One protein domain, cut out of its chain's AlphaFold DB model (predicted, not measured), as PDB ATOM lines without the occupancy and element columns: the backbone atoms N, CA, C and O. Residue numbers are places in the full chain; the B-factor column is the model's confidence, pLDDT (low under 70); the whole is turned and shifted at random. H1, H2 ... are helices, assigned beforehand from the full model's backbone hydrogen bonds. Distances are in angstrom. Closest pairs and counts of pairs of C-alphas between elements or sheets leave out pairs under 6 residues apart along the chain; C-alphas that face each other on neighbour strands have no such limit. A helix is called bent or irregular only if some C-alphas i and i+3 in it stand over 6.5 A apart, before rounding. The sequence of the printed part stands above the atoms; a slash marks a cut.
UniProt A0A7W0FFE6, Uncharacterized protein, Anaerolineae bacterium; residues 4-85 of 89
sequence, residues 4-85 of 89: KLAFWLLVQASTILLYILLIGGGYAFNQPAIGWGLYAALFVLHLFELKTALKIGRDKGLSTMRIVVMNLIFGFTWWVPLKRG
ATOM      1  N   LYS A   4     -33.271  28.490   8.976       92.19
ATOM      2  CA  LYS A   4     -34.205  27.352   9.025       92.19
ATOM      3  C   LYS A   4     -34.306  26.646   7.675       92.19
ATOM      4  O   LYS A   4     -34.331  25.426   7.635       92.19
ATOM      5  N   LEU A   5     -34.353  27.404   6.579       93.06
ATOM      6  CA  LEU A   5     -34.364  26.838   5.229       93.06
ATOM      7  C   LEU A   5     -33.049  26.102   4.940       93.06
ATOM      8  O   LEU A   5     -33.085  24.962   4.497       93.06
ATOM      9  N   ALA A   6     -31.914  26.728   5.262       94.38
ATOM     10  CA  ALA A   6     -30.587  26.136   5.104       94.38
ATOM     11  C   ALA A   6     -30.464  24.799   5.844       94.38
ATOM     12  O   ALA A   6     -29.999  23.821   5.272       94.38
ATOM     13  N   PHE A   7     -30.944  24.752   7.091       96.19
ATOM     14  CA  PHE A   7     -30.984  23.531   7.886       96.19
ATOM     15  C   PHE A   7     -31.747  22.413   7.166       96.19
ATOM     16  O   PHE A   7     -31.197  21.339   6.974       96.19
ATOM     17  N   TRP A   8     -32.977  22.663   6.706       96.12
ATOM     18  CA  TRP A   8     -33.781  21.629   6.041       96.12
ATOM     19  C   TRP A   8     -33.209  21.172   4.698       96.12
ATOM     20  O   TRP A   8     -33.302  19.990   4.380       96.12
ATOM     21  N   LEU A   9     -32.590  22.078   3.938       94.75
ATOM     22  CA  LEU A   9     -31.872  21.713   2.716       94.75
ATOM     23  C   LEU A   9     -30.649  20.842   3.024       94.75
ATOM     24  O   LEU A   9     -30.406  19.871   2.315       94.75
ATOM     25  N   LEU A  10     -29.922  21.139   4.106       96.88
ATOM     26  CA  LEU A  10     -28.818  20.302   4.567       96.88
ATOM     27  C   LEU A  10     -29.318  18.925   5.017       96.88
ATOM     28  O   LEU A  10     -28.713  17.929   4.648       96.88
ATOM     29  N   VAL A  11     -30.445  18.840   5.734       96.50
ATOM     30  CA  VAL A  11     -31.039  17.545   6.107       96.50
ATOM     31  C   VAL A  11     -31.426  16.730   4.864       96.50
ATOM     32  O   VAL A  11     -31.116  15.545   4.809       96.50
ATOM     33  N   GLN A  12     -32.032  17.353   3.846       96.75
ATOM     34  CA  GLN A  12     -32.339  16.684   2.572       96.75
ATOM     35  C   GLN A  12     -31.073  16.206   1.846       96.75
ATOM     36  O   GLN A  12     -31.034  15.084   1.343       96.75
ATOM     37  N   ALA A  13     -30.018  17.025   1.819       97.38
ATOM     38  CA  ALA A  13     -28.730  16.630   1.251       97.38
ATOM     39  C   ALA A  13     -28.111  15.448   2.017       97.38
ATOM     40  O   ALA A  13     -27.616  14.505   1.401       97.38
ATOM     41  N   SER A  14     -28.211  15.446   3.350       96.81
ATOM     42  CA  SER A  14     -27.766  14.335   4.194       96.81
ATOM     43  C   SER A  14     -28.540  13.046   3.928       96.81
ATOM     44  O   SER A  14     -27.963  11.972   4.061       96.81
ATOM     45  N   THR A  15     -29.809  13.111   3.511       96.75
ATOM     46  CA  THR A  15     -30.570  11.926   3.082       96.75
ATOM     47  C   THR A  15     -29.962  11.290   1.830       96.75
ATOM     48  O   THR A  15     -29.776  10.078   1.794       96.75
ATOM     49  N   ILE A  16     -29.581  12.098   0.835       97.19
ATOM     50  CA  ILE A  16     -28.897  11.596  -0.369       97.19
ATOM     51  C   ILE A  16     -27.535  11.003   0.005       97.19
ATOM     52  O   ILE A  16     -27.200   9.899  -0.424       97.19
ATOM     53  N   LEU A  17     -26.767  11.709   0.840       97.94
ATOM     54  CA  LEU A  17     -25.478  11.220   1.327       97.94
ATOM     55  C   LEU A  17     -25.630   9.893   2.081       97.94
ATOM     56  O   LEU A  17     -24.823   8.989   1.890       97.94
ATOM     57  N   LEU A  18     -26.682   9.741   2.888       97.62
ATOM     58  CA  LEU A  18     -26.965   8.505   3.608       97.62
ATOM     59  C   LEU A  18     -27.187   7.330   2.648       97.62
ATOM     60  O   LEU A  18     -26.652   6.257   2.901       97.62
ATOM     61  N   TYR A  19     -27.892   7.511   1.527       97.62
ATOM     62  CA  TYR A  19     -28.045   6.441   0.528       97.62
ATOM     63  C   TYR A  19     -26.701   5.987  -0.040       97.62
ATOM     64  O   TYR A  19     -26.441   4.787  -0.135       97.62
ATOM     65  N   ILE A  20     -25.832   6.951  -0.356       98.12
ATOM     66  CA  ILE A  20     -24.478   6.683  -0.849       98.12
ATOM     67  C   ILE A  20     -23.669   5.934   0.214       98.12
ATOM     68  O   ILE A  20     -23.006   4.955  -0.110       98.12
ATOM     69  N   LEU A  21     -23.746   6.351   1.480       98.25
ATOM     70  CA  LEU A  21     -23.016   5.714   2.575       98.25
ATOM     71  C   LEU A  21     -23.522   4.304   2.883       98.25
ATOM     72  O   LEU A  21     -22.712   3.427   3.156       98.25
ATOM     73  N   LEU A  22     -24.831   4.057   2.825       98.31
ATOM     74  CA  LEU A  22     -25.385   2.729   3.085       98.31
ATOM     75  C   LEU A  22     -25.000   1.740   1.988       98.31
ATOM     76  O   LEU A  22     -24.440   0.686   2.279       98.31
ATOM     77  N   ILE A  23     -25.257   2.093   0.728       98.19
ATOM     78  CA  ILE A  23     -24.965   1.209  -0.403       98.19
ATOM     79  C   ILE A  23     -23.449   1.115  -0.598       98.19
ATOM     80  O   ILE A  23     -22.886   0.022  -0.573       98.19
ATOM     81  N   GLY A  24     -22.773   2.257  -0.732       98.12
ATOM     82  CA  GLY A  24     -21.329   2.334  -0.944       98.12
ATOM     83  C   GLY A  24     -20.525   1.774   0.226       98.12
ATOM     84  O   GLY A  24     -19.576   1.030   0.002       98.12
ATOM     85  N   GLY A  25     -20.937   2.046   1.467       98.19
ATOM     86  CA  GLY A  25     -20.346   1.436   2.658       98.19
ATOM     87  C   GLY A  25     -20.555  -0.077   2.690       98.19
ATOM     88  O   GLY A  25     -19.610  -0.812   2.954       98.19
ATOM     89  N   GLY A  26     -21.749  -0.557   2.325       98.38
ATOM     90  CA  GLY A  26     -22.011  -1.987   2.152       98.38
ATOM     91  C   GLY A  26     -21.008  -2.651   1.207       98.38
ATOM     92  O   GLY A  26     -20.439  -3.681   1.553       98.38
ATOM     93  N   TYR A  27     -20.714  -2.043   0.056       98.44
ATOM     94  CA  TYR A  27     -19.665  -2.545  -0.841       98.44
ATOM     95  C   TYR A  27     -18.253  -2.403  -0.251       98.44
ATOM     96  O   TYR A  27     -17.479  -3.355  -0.314       98.44
ATOM     97  N   ALA A  28     -17.919  -1.261   0.358       98.38
ATOM     98  CA  ALA A  28     -16.591  -0.995   0.917       98.38
ATOM     99  C   ALA A  28     -16.199  -1.967   2.046       98.38
ATOM    100  O   ALA A  28     -15.030  -2.317   2.177       98.38
ATOM    101  N   PHE A  29     -17.173  -2.437   2.830       98.00
ATOM    102  CA  PHE A  29     -16.968  -3.413   3.905       98.00
ATOM    103  C   PHE A  29     -17.259  -4.865   3.483       98.00
ATOM    104  O   PHE A  29     -17.335  -5.740   4.343       98.00
ATOM    105  N   ASN A  30     -17.427  -5.140   2.181       98.00
ATOM    106  CA  ASN A  30     -17.768  -6.462   1.634       98.00
ATOM    107  C   ASN A  30     -19.061  -7.073   2.231       98.00
ATOM    108  O   ASN A  30     -19.183  -8.281   2.412       98.00
ATOM    109  N   GLN A  31     -20.033  -6.214   2.546       98.25
ATOM    110  CA  GLN A  31     -21.352  -6.537   3.098       98.25
ATOM    111  C   GLN A  31     -22.486  -5.874   2.280       98.25
ATOM    112  O   GLN A  31     -23.317  -5.142   2.834       98.25
ATOM    113  N   PRO A  32     -22.568  -6.094   0.950       98.06
ATOM    114  CA  PRO A  32     -23.525  -5.390   0.093       98.06
ATOM    115  C   PRO A  32     -24.985  -5.680   0.468       98.06
ATOM    116  O   PRO A  32     -25.825  -4.787   0.383       98.06
ATOM    117  N   ALA A  33     -25.289  -6.894   0.941       98.38
ATOM    118  CA  ALA A  33     -26.631  -7.266   1.382       98.38
ATOM    119  C   ALA A  33     -27.113  -6.411   2.567       98.38
ATOM    120  O   ALA A  33     -28.267  -5.989   2.587       98.38
ATOM    121  N   ILE A  34     -26.226  -6.100   3.519       98.25
ATOM    122  CA  ILE A  34     -26.548  -5.226   4.655       98.25
ATOM    123  C   ILE A  34     -26.774  -3.793   4.164       98.25
ATOM    124  O   ILE A  34     -27.773  -3.178   4.533       98.25
ATOM    125  N   GLY A  35     -25.900  -3.274   3.293       98.44
ATOM    126  CA  GLY A  35     -26.042  -1.924   2.736       98.44
ATOM    127  C   GLY A  35     -27.367  -1.720   1.995       98.44
ATOM    128  O   GLY A  35     -28.116  -0.783   2.283       98.44
ATOM    129  N   TRP A  36     -27.704  -2.650   1.097       98.44
ATOM    130  CA  TRP A  36     -28.984  -2.652   0.387       98.44
ATOM    131  C   TRP A  36     -30.177  -2.896   1.316       98.44
ATOM    132  O   TRP A  36     -31.216  -2.264   1.135       98.44
ATOM    133  N   GLY A  37     -30.038  -3.755   2.329       98.50
ATOM    134  CA  GLY A  37     -31.077  -4.004   3.329       98.50
ATOM    135  C   GLY A  37     -31.423  -2.756   4.145       98.50
ATOM    136  O   GLY A  37     -32.597  -2.441   4.324       98.50
ATOM    137  N   LEU A  38     -30.414  -1.992   4.573       98.12
ATOM    138  CA  LEU A  38     -30.607  -0.722   5.280       98.12
ATOM    139  C   LEU A  38     -31.233   0.346   4.377       98.12
ATOM    140  O   LEU A  38     -32.143   1.057   4.806       98.12
ATOM    141  N   TYR A  39     -30.798   0.436   3.116       98.12
ATOM    142  CA  TYR A  39     -31.441   1.305   2.130       98.12
ATOM    143  C   TYR A  39     -32.915   0.924   1.919       98.12
ATOM    144  O   TYR A  39     -33.786   1.792   1.941       98.12
ATOM    145  N   ALA A  40     -33.218  -0.368   1.775       98.06
ATOM    146  CA  ALA A  40     -34.583  -0.856   1.612       98.06
ATOM    147  C   ALA A  40     -35.451  -0.548   2.842       98.06
ATOM    148  O   ALA A  40     -36.590  -0.114   2.686       98.06
ATOM    149  N   ALA A  41     -34.913  -0.694   4.056       97.81
ATOM    150  CA  ALA A  41     -35.610  -0.319   5.284       97.81
ATOM    151  C   ALA A  41     -35.949   1.184   5.323       97.81
ATOM    152  O   ALA A  41     -37.079   1.548   5.654       97.81
ATOM    153  N   LEU A  42     -35.015   2.056   4.918       96.88
ATOM    154  CA  LEU A  42     -35.286   3.493   4.764       96.88
ATOM    155  C   LEU A  42     -36.336   3.772   3.688       96.88
ATOM    156  O   LEU A  42     -37.217   4.605   3.882       96.88
ATOM    157  N   PHE A  43     -36.277   3.069   2.561       96.62
ATOM    158  CA  PHE A  43     -37.260   3.231   1.496       96.62
ATOM    159  C   PHE A  43     -38.669   2.827   1.960       96.62
ATOM    160  O   PHE A  43     -39.642   3.533   1.695       96.62
ATOM    161  N   VAL A  44     -38.791   1.729   2.711       97.62
ATOM    162  CA  VAL A  44     -40.057   1.295   3.320       97.62
ATOM    163  C   VAL A  44     -40.570   2.321   4.332       97.62
ATOM    164  O   VAL A  44     -41.770   2.601   4.354       97.62
ATOM    165  N   LEU A  45     -39.687   2.937   5.123       96.88
ATOM    166  CA  LEU A  45     -40.065   4.042   6.005       96.88
ATOM    167  C   LEU A  45     -40.713   5.186   5.210       96.88
ATOM    168  O   LEU A  45     -41.793   5.649   5.579       96.88
ATOM    169  N   HIS A  46     -40.135   5.571   4.068       97.06
ATOM    170  CA  HIS A  46     -40.727   6.595   3.201       97.06
ATOM    171  C   HIS A  46     -42.112   6.190   2.689       97.06
ATOM    172  O   HIS A  46     -43.010   7.031   2.620       97.06
ATOM    173  N   LEU A  47     -42.345   4.911   2.377       96.75
ATOM    174  CA  LEU A  47     -43.676   4.430   1.978       96.75
ATOM    175  C   LEU A  47     -44.720   4.630   3.086       96.75
ATOM    176  O   LEU A  47     -45.831   5.081   2.797       96.75
ATOM    177  N   PHE A  48     -44.369   4.371   4.348       97.44
ATOM    178  CA  PHE A  48     -45.274   4.616   5.479       97.44
ATOM    179  C   PHE A  48     -45.600   6.101   5.669       97.44
ATOM    180  O   PHE A  48     -46.704   6.458   6.091       97.44
ATOM    181  N   GLU A  49     -44.681   6.989   5.298       96.62
ATOM    182  CA  GLU A  49     -44.888   8.435   5.368       96.62
ATOM    183  C   GLU A  49     -45.779   8.979   4.244       96.62
ATOM    184  O   GLU A  49     -46.353  10.067   4.381       96.62
ATOM    185  N   LEU A  50     -45.956   8.227   3.152       96.56
ATOM    186  CA  LEU A  50     -46.589   8.708   1.926       96.56
ATOM    187  C   LEU A  50     -48.008   9.242   2.153       96.56
ATOM    188  O   LEU A  50     -48.376  10.273   1.590       96.56
ATOM    189  N   LYS A  51     -48.802   8.599   3.020       97.00
ATOM    190  CA  LYS A  51     -50.158   9.067   3.364       97.00
ATOM    191  C   LYS A  51     -50.134  10.477   3.965       97.00
ATOM    192  O   LYS A  51     -50.952  11.326   3.603       97.00
ATOM    193  N   THR A  52     -49.183  10.739   4.859       97.56
ATOM    194  CA  THR A  52     -49.002  12.042   5.514       97.56
ATOM    195  C   THR A  52     -48.491  13.084   4.523       97.56
ATOM    196  O   THR A  52     -49.027  14.193   4.458       97.56
ATOM    197  N   ALA A  53     -47.514  12.707   3.699       97.25
ATOM    198  CA  ALA A  53     -46.972  13.534   2.627       97.25
ATOM    199  C   ALA A  53     -48.049  13.956   1.614       97.25
ATOM    200  O   ALA A  53     -48.141  15.133   1.265       97.25
ATOM    201  N   LEU A  54     -48.904  13.018   1.186       97.75
ATOM    202  CA  LEU A  54     -50.031  13.268   0.282       97.75
ATOM    203  C   LEU A  54     -51.016  14.273   0.862       97.75
ATOM    204  O   LEU A  54     -51.396  15.203   0.155       97.75
ATOM    205  N   LYS A  55     -51.391  14.127   2.137       97.38
ATOM    206  CA  LYS A  55     -52.271  15.089   2.811       97.38
ATOM    207  C   LYS A  55     -51.657  16.492   2.795       97.38
ATOM    208  O   LYS A  55     -52.234  17.412   2.230       97.38
ATOM    209  N   ILE A  56     -50.441  16.633   3.324       97.06
ATOM    210  CA  ILE A  56     -49.759  17.931   3.459       97.06
ATOM    211  C   ILE A  56     -49.500  18.580   2.094       97.06
ATOM    212  O   ILE A  56     -49.696  19.782   1.928       97.06
ATOM    213  N   GLY A  57     -49.040  17.805   1.113       96.44
ATOM    214  CA  GLY A  57     -48.728  18.314  -0.216       96.44
ATOM    215  C   GLY A  57     -49.972  18.773  -0.974       96.44
ATOM    216  O   GLY A  57     -49.932  19.829  -1.606       96.44
ATOM    217  N   ARG A  58     -51.085  18.032  -0.869       96.25
ATOM    218  CA  ARG A  58     -52.369  18.410  -1.486       96.25
ATOM    219  C   ARG A  58     -52.962  19.658  -0.842       96.25
ATOM    220  O   ARG A  58     -53.385  20.543  -1.578       96.25
ATOM    221  N   ASP A  59     -52.874  19.794   0.482       95.62
ATOM    222  CA  ASP A  59     -53.285  21.011   1.206       95.62
ATOM    223  C   ASP A  59     -52.491  22.254   0.751       95.62
ATOM    224  O   ASP A  59     -52.949  23.389   0.874       95.62
ATOM    225  N   LYS A  60     -51.285  22.056   0.202       94.12
ATOM    226  CA  LYS A  60     -50.448  23.108  -0.400       94.12
ATOM    227  C   LYS A  60     -50.604  23.225  -1.921       94.12
ATOM    228  O   LYS A  60     -49.898  24.018  -2.540       94.12
ATOM    229  N   GLY A  61     -51.511  22.466  -2.534       95.06
ATOM    230  CA  GLY A  61     -51.790  22.482  -3.971       95.06
ATOM    231  C   GLY A  61     -50.743  21.779  -4.842       95.06
ATOM    232  O   GLY A  61     -50.682  22.038  -6.041       95.06
ATOM    233  N   LEU A  62     -49.885  20.921  -4.284       96.06
ATOM    234  CA  LEU A  62     -48.910  20.156  -5.068       96.06
ATOM    235  C   LEU A  62     -49.583  19.005  -5.829       96.06
ATOM    236  O   LEU A  62     -50.490  18.349  -5.322       96.06
ATOM    237  N   SER A  63     -49.089  18.709  -7.034       96.81
ATOM    238  CA  SER A  63     -49.521  17.535  -7.801       96.81
ATOM    239  C   SER A  63     -49.142  16.237  -7.082       96.81
ATOM    240  O   SER A  63     -48.026  16.143  -6.564       96.81
ATOM    241  N   THR A  64     -49.991  15.209  -7.157       96.44
ATOM    242  CA  THR A  64     -49.716  13.873  -6.593       96.44
ATOM    243  C   THR A  64     -48.346  13.330  -7.018       96.44
ATOM    244  O   THR A  64     -47.605  12.862  -6.161       96.44
ATOM    245  N   MET A  65     -47.963  13.466  -8.295       97.06
ATOM    246  CA  MET A  65     -46.667  12.973  -8.786       97.06
ATOM    247  C   MET A  65     -45.480  13.631  -8.070       97.06
ATOM    248  O   MET A  65     -44.623  12.937  -7.529       97.06
ATOM    249  N   ARG A  66     -45.464  14.971  -7.976       96.62
ATOM    250  CA  ARG A  66     -44.432  15.712  -7.224       96.62
ATOM    251  C   ARG A  66     -44.348  15.264  -5.764       96.62
ATOM    252  O   ARG A  66     -43.248  15.155  -5.236       96.62
ATOM    253  N   ILE A  67     -45.486  15.005  -5.120       97.50
ATOM    254  CA  ILE A  67     -45.530  14.551  -3.726       97.50
ATOM    255  C   ILE A  67     -44.899  13.164  -3.581       97.50
ATOM    256  O   ILE A  67     -44.060  12.969  -2.707       97.50
ATOM    257  N   VAL A  68     -45.287  12.219  -4.443       97.56
ATOM    258  CA  VAL A  68     -44.762  10.848  -4.428       97.56
ATOM    259  C   VAL A  68     -43.250  10.862  -4.635       97.56
ATOM    260  O   VAL A  68     -42.527  10.311  -3.812       97.56
ATOM    261  N   VAL A  69     -42.764  11.556  -5.666       97.06
ATOM    262  CA  VAL A  69     -41.327  11.636  -5.974       97.06
ATOM    263  C   VAL A  69     -40.540  12.255  -4.819       97.06
ATOM    264  O   VAL A  69     -39.573  11.663  -4.353       97.06
ATOM    265  N   MET A  70     -40.977  13.410  -4.305       96.75
ATOM    266  CA  MET A  70     -40.298  14.062  -3.180       96.75
ATOM    267  C   MET A  70     -40.278  13.171  -1.935       96.75
ATOM    268  O   MET A  70     -39.271  13.118  -1.237       96.75
ATOM    269  N   ASN A  71     -41.360  12.437  -1.670       97.88
ATOM    270  CA  ASN A  71     -41.446  11.548  -0.521       97.88
ATOM    271  C   ASN A  71     -40.553  10.317  -0.640       97.88
ATOM    272  O   ASN A  71     -39.902   9.970   0.333       97.88
ATOM    273  N   LEU A  72     -40.468   9.697  -1.814       96.00
ATOM    274  CA  LEU A  72     -39.579   8.553  -2.020       96.00
ATOM    275  C   LEU A  72     -38.095   8.945  -1.969       96.00
ATOM    276  O   LEU A  72     -37.271   8.135  -1.561       96.00
ATOM    277  N   ILE A  73     -37.751  10.176  -2.360       96.62
ATOM    278  CA  ILE A  73     -36.361  10.654  -2.338       96.62
ATOM    279  C   ILE A  73     -35.972  11.175  -0.952       96.62
ATOM    280  O   ILE A  73     -34.882  10.873  -0.474       96.62
ATOM    281  N   PHE A  74     -36.835  11.959  -0.304       97.25
ATOM    282  CA  PHE A  74     -36.477  12.750   0.877       97.25
ATOM    283  C   PHE A  74     -37.261  12.395   2.151       97.25
ATOM    284  O   PHE A  74     -36.894  12.867   3.229       97.25
ATOM    285  N   GLY A  75     -38.340  11.614   2.070       96.44
ATOM    286  CA  GLY A  75     -39.183  11.276   3.225       96.44
ATOM    287  C   GLY A  75     -39.664  12.501   4.009       96.44
ATOM    288  O   GLY A  75     -39.991  13.548   3.453       96.44
ATOM    289  N   PHE A  76     -39.653  12.440   5.334       96.00
ATOM    290  CA  PHE A  76     -40.118  13.542   6.179       96.00
ATOM    291  C   PHE A  76     -39.330  14.840   6.037       96.00
ATOM    292  O   PHE A  76     -39.843  15.920   6.356       96.00
ATOM    293  N   THR A  77     -38.113  14.774   5.506       96.38
ATOM    294  CA  THR A  77     -37.223  15.932   5.399       96.38
ATOM    295  C   THR A  77     -37.722  16.982   4.396       96.38
ATOM    296  O   THR A  77     -37.325  18.147   4.489       96.38
ATOM    297  N   TRP A  78     -38.655  16.636   3.494       96.31
ATOM    298  CA  TRP A  78     -39.313  17.604   2.603       96.31
ATOM    299  C   TRP A  78     -40.688  18.062   3.113       96.31
ATOM    300  O   TRP A  78     -40.983  19.261   3.099       96.31
ATOM    301  N   TRP A  79     -41.549  17.150   3.588       96.44
ATOM    302  CA  TRP A  79     -42.930  17.518   3.919       96.44
ATOM    303  C   TRP A  79     -43.051  18.219   5.274       96.44
ATOM    304  O   TRP A  79     -43.952  19.042   5.454       96.44
ATOM    305  N   VAL A  80     -42.140  17.973   6.225       97.06
ATOM    306  CA  VAL A  80     -42.122  18.682   7.517       97.06
ATOM    307  C   VAL A  80     -41.872  20.188   7.342       97.06
ATOM    308  O   VAL A  80     -42.680  20.978   7.849       97.06
ATOM    309  N   PRO A  81     -40.817  20.649   6.639       96.56
ATOM    310  CA  PRO A  81     -40.617  22.079   6.409       96.56
ATOM    311  C   PRO A  81     -41.692  22.709   5.523       96.56
ATOM    312  O   PRO A  81     -42.012  23.882   5.729       96.56
ATOM    313  N   LEU A  82     -42.284  21.950   4.595       96.19
ATOM    314  CA  LEU A  82     -43.437  22.399   3.811       96.19
ATOM    315  C   LEU A  82     -44.663  22.649   4.706       96.19
ATOM    316  O   LEU A  82     -45.293  23.705   4.625       96.19
ATOM    317  N   LYS A  83     -44.973  21.716   5.619       96.44
ATOM    318  CA  LYS A  83     -46.046  21.871   6.615       96.44
ATOM    319  C   LYS A  83     -45.822  23.105   7.487       96.44
ATOM    320  O   LYS A  83     -46.764  23.841   7.763       96.44
ATOM    321  N   ARG A  84     -44.571  23.348   7.887       94.69
ATOM    322  CA  ARG A  84     -44.159  24.490   8.724       94.69
ATOM    323  C   ARG A  84     -44.055  25.819   7.962       94.69
ATOM    324  O   ARG A  84     -43.719  26.825   8.577       94.69
ATOM    325  N   GLY A  85     -44.297  25.838   6.649       93.69
ATOM    326  CA  GLY A  85     -44.209  27.050   5.826       93.69
ATOM    327  C   GLY A  85     -42.787  27.593   5.648       93.69
ATOM    328  O   GLY A  85     -42.619  28.755   5.284       93.69
TER     329      GLY A  85
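This is residues 4 to 85 of the 89 residues of an uncharacterized protein of Anaerolineae bacterium (UniProt A0A7W0FFE6). The long helices H1 and H2 make a V-shaped hairpin, close together by residues 29 to 31 and spread apart away from that link. At the open end, H2 bends into its second arm, H2b, while H4 fills the gap between H1 and H2b, and H3 packs across both arms of H2. The printed part has 82 residues with four named helices, H1 to H4 in order, and no named strand: all helix. It is only just compact, close to loose, with a radius of gyration of the C-alphas of 14.1 A, and elongated, spanning 45 by 25 by 15 A.

H2, residues 32 to 59, was assigned by its hydrogen bonds as one helix but is bent, with C-alphas 48 and 51 6.9 A apart; its arms H2a, residues 32 to 48, and H2b, residues 51 to 59, stand at a steep tilt of 49 degrees. H1, residues 4 to 28, forms a hairpin with H2a, opposite ways at 34 degrees, only just shallow; residues 19 to 27 alone touch it, closest at the C-alphas of Gly 26 and Gly 35, 4.1 A. H3, residues 64 to 74, touches H2b, closest at C-alphas Gly 57 and Ile 67, 6.1 A. H4, residues 76 to 83, touches H2b, closest at C-alphas Ala 53 and Trp 79, 5.8 A. Residues 5 to 12 alone of H1 touch H4, closest at C-alphas Gln 12 and Thr 77, 5.7 A. H1 and H2b are apart. Every O i to N i+4 pair is within hydrogen-bond range in H1, H2a, H2b and H3; in H4, 3 of 4 are.

H1 runs 34.3 A from C-alpha 4 at (-34.205, 27.352, 9.025), with a kink of 27 degrees near residue 22. H2a measures 24.5 A, H2b 12.5 A, H3 15.2 A and H4 10.2 A, ending at C-alpha 83 (-46.046, 21.871, 6.615).

The two farthest C-alphas, of Asn 30 and Gly 61, are 45.0 A apart. The printed part has no cut, its three links between helices are tight, and no printed residue is under 70 in pLDDT.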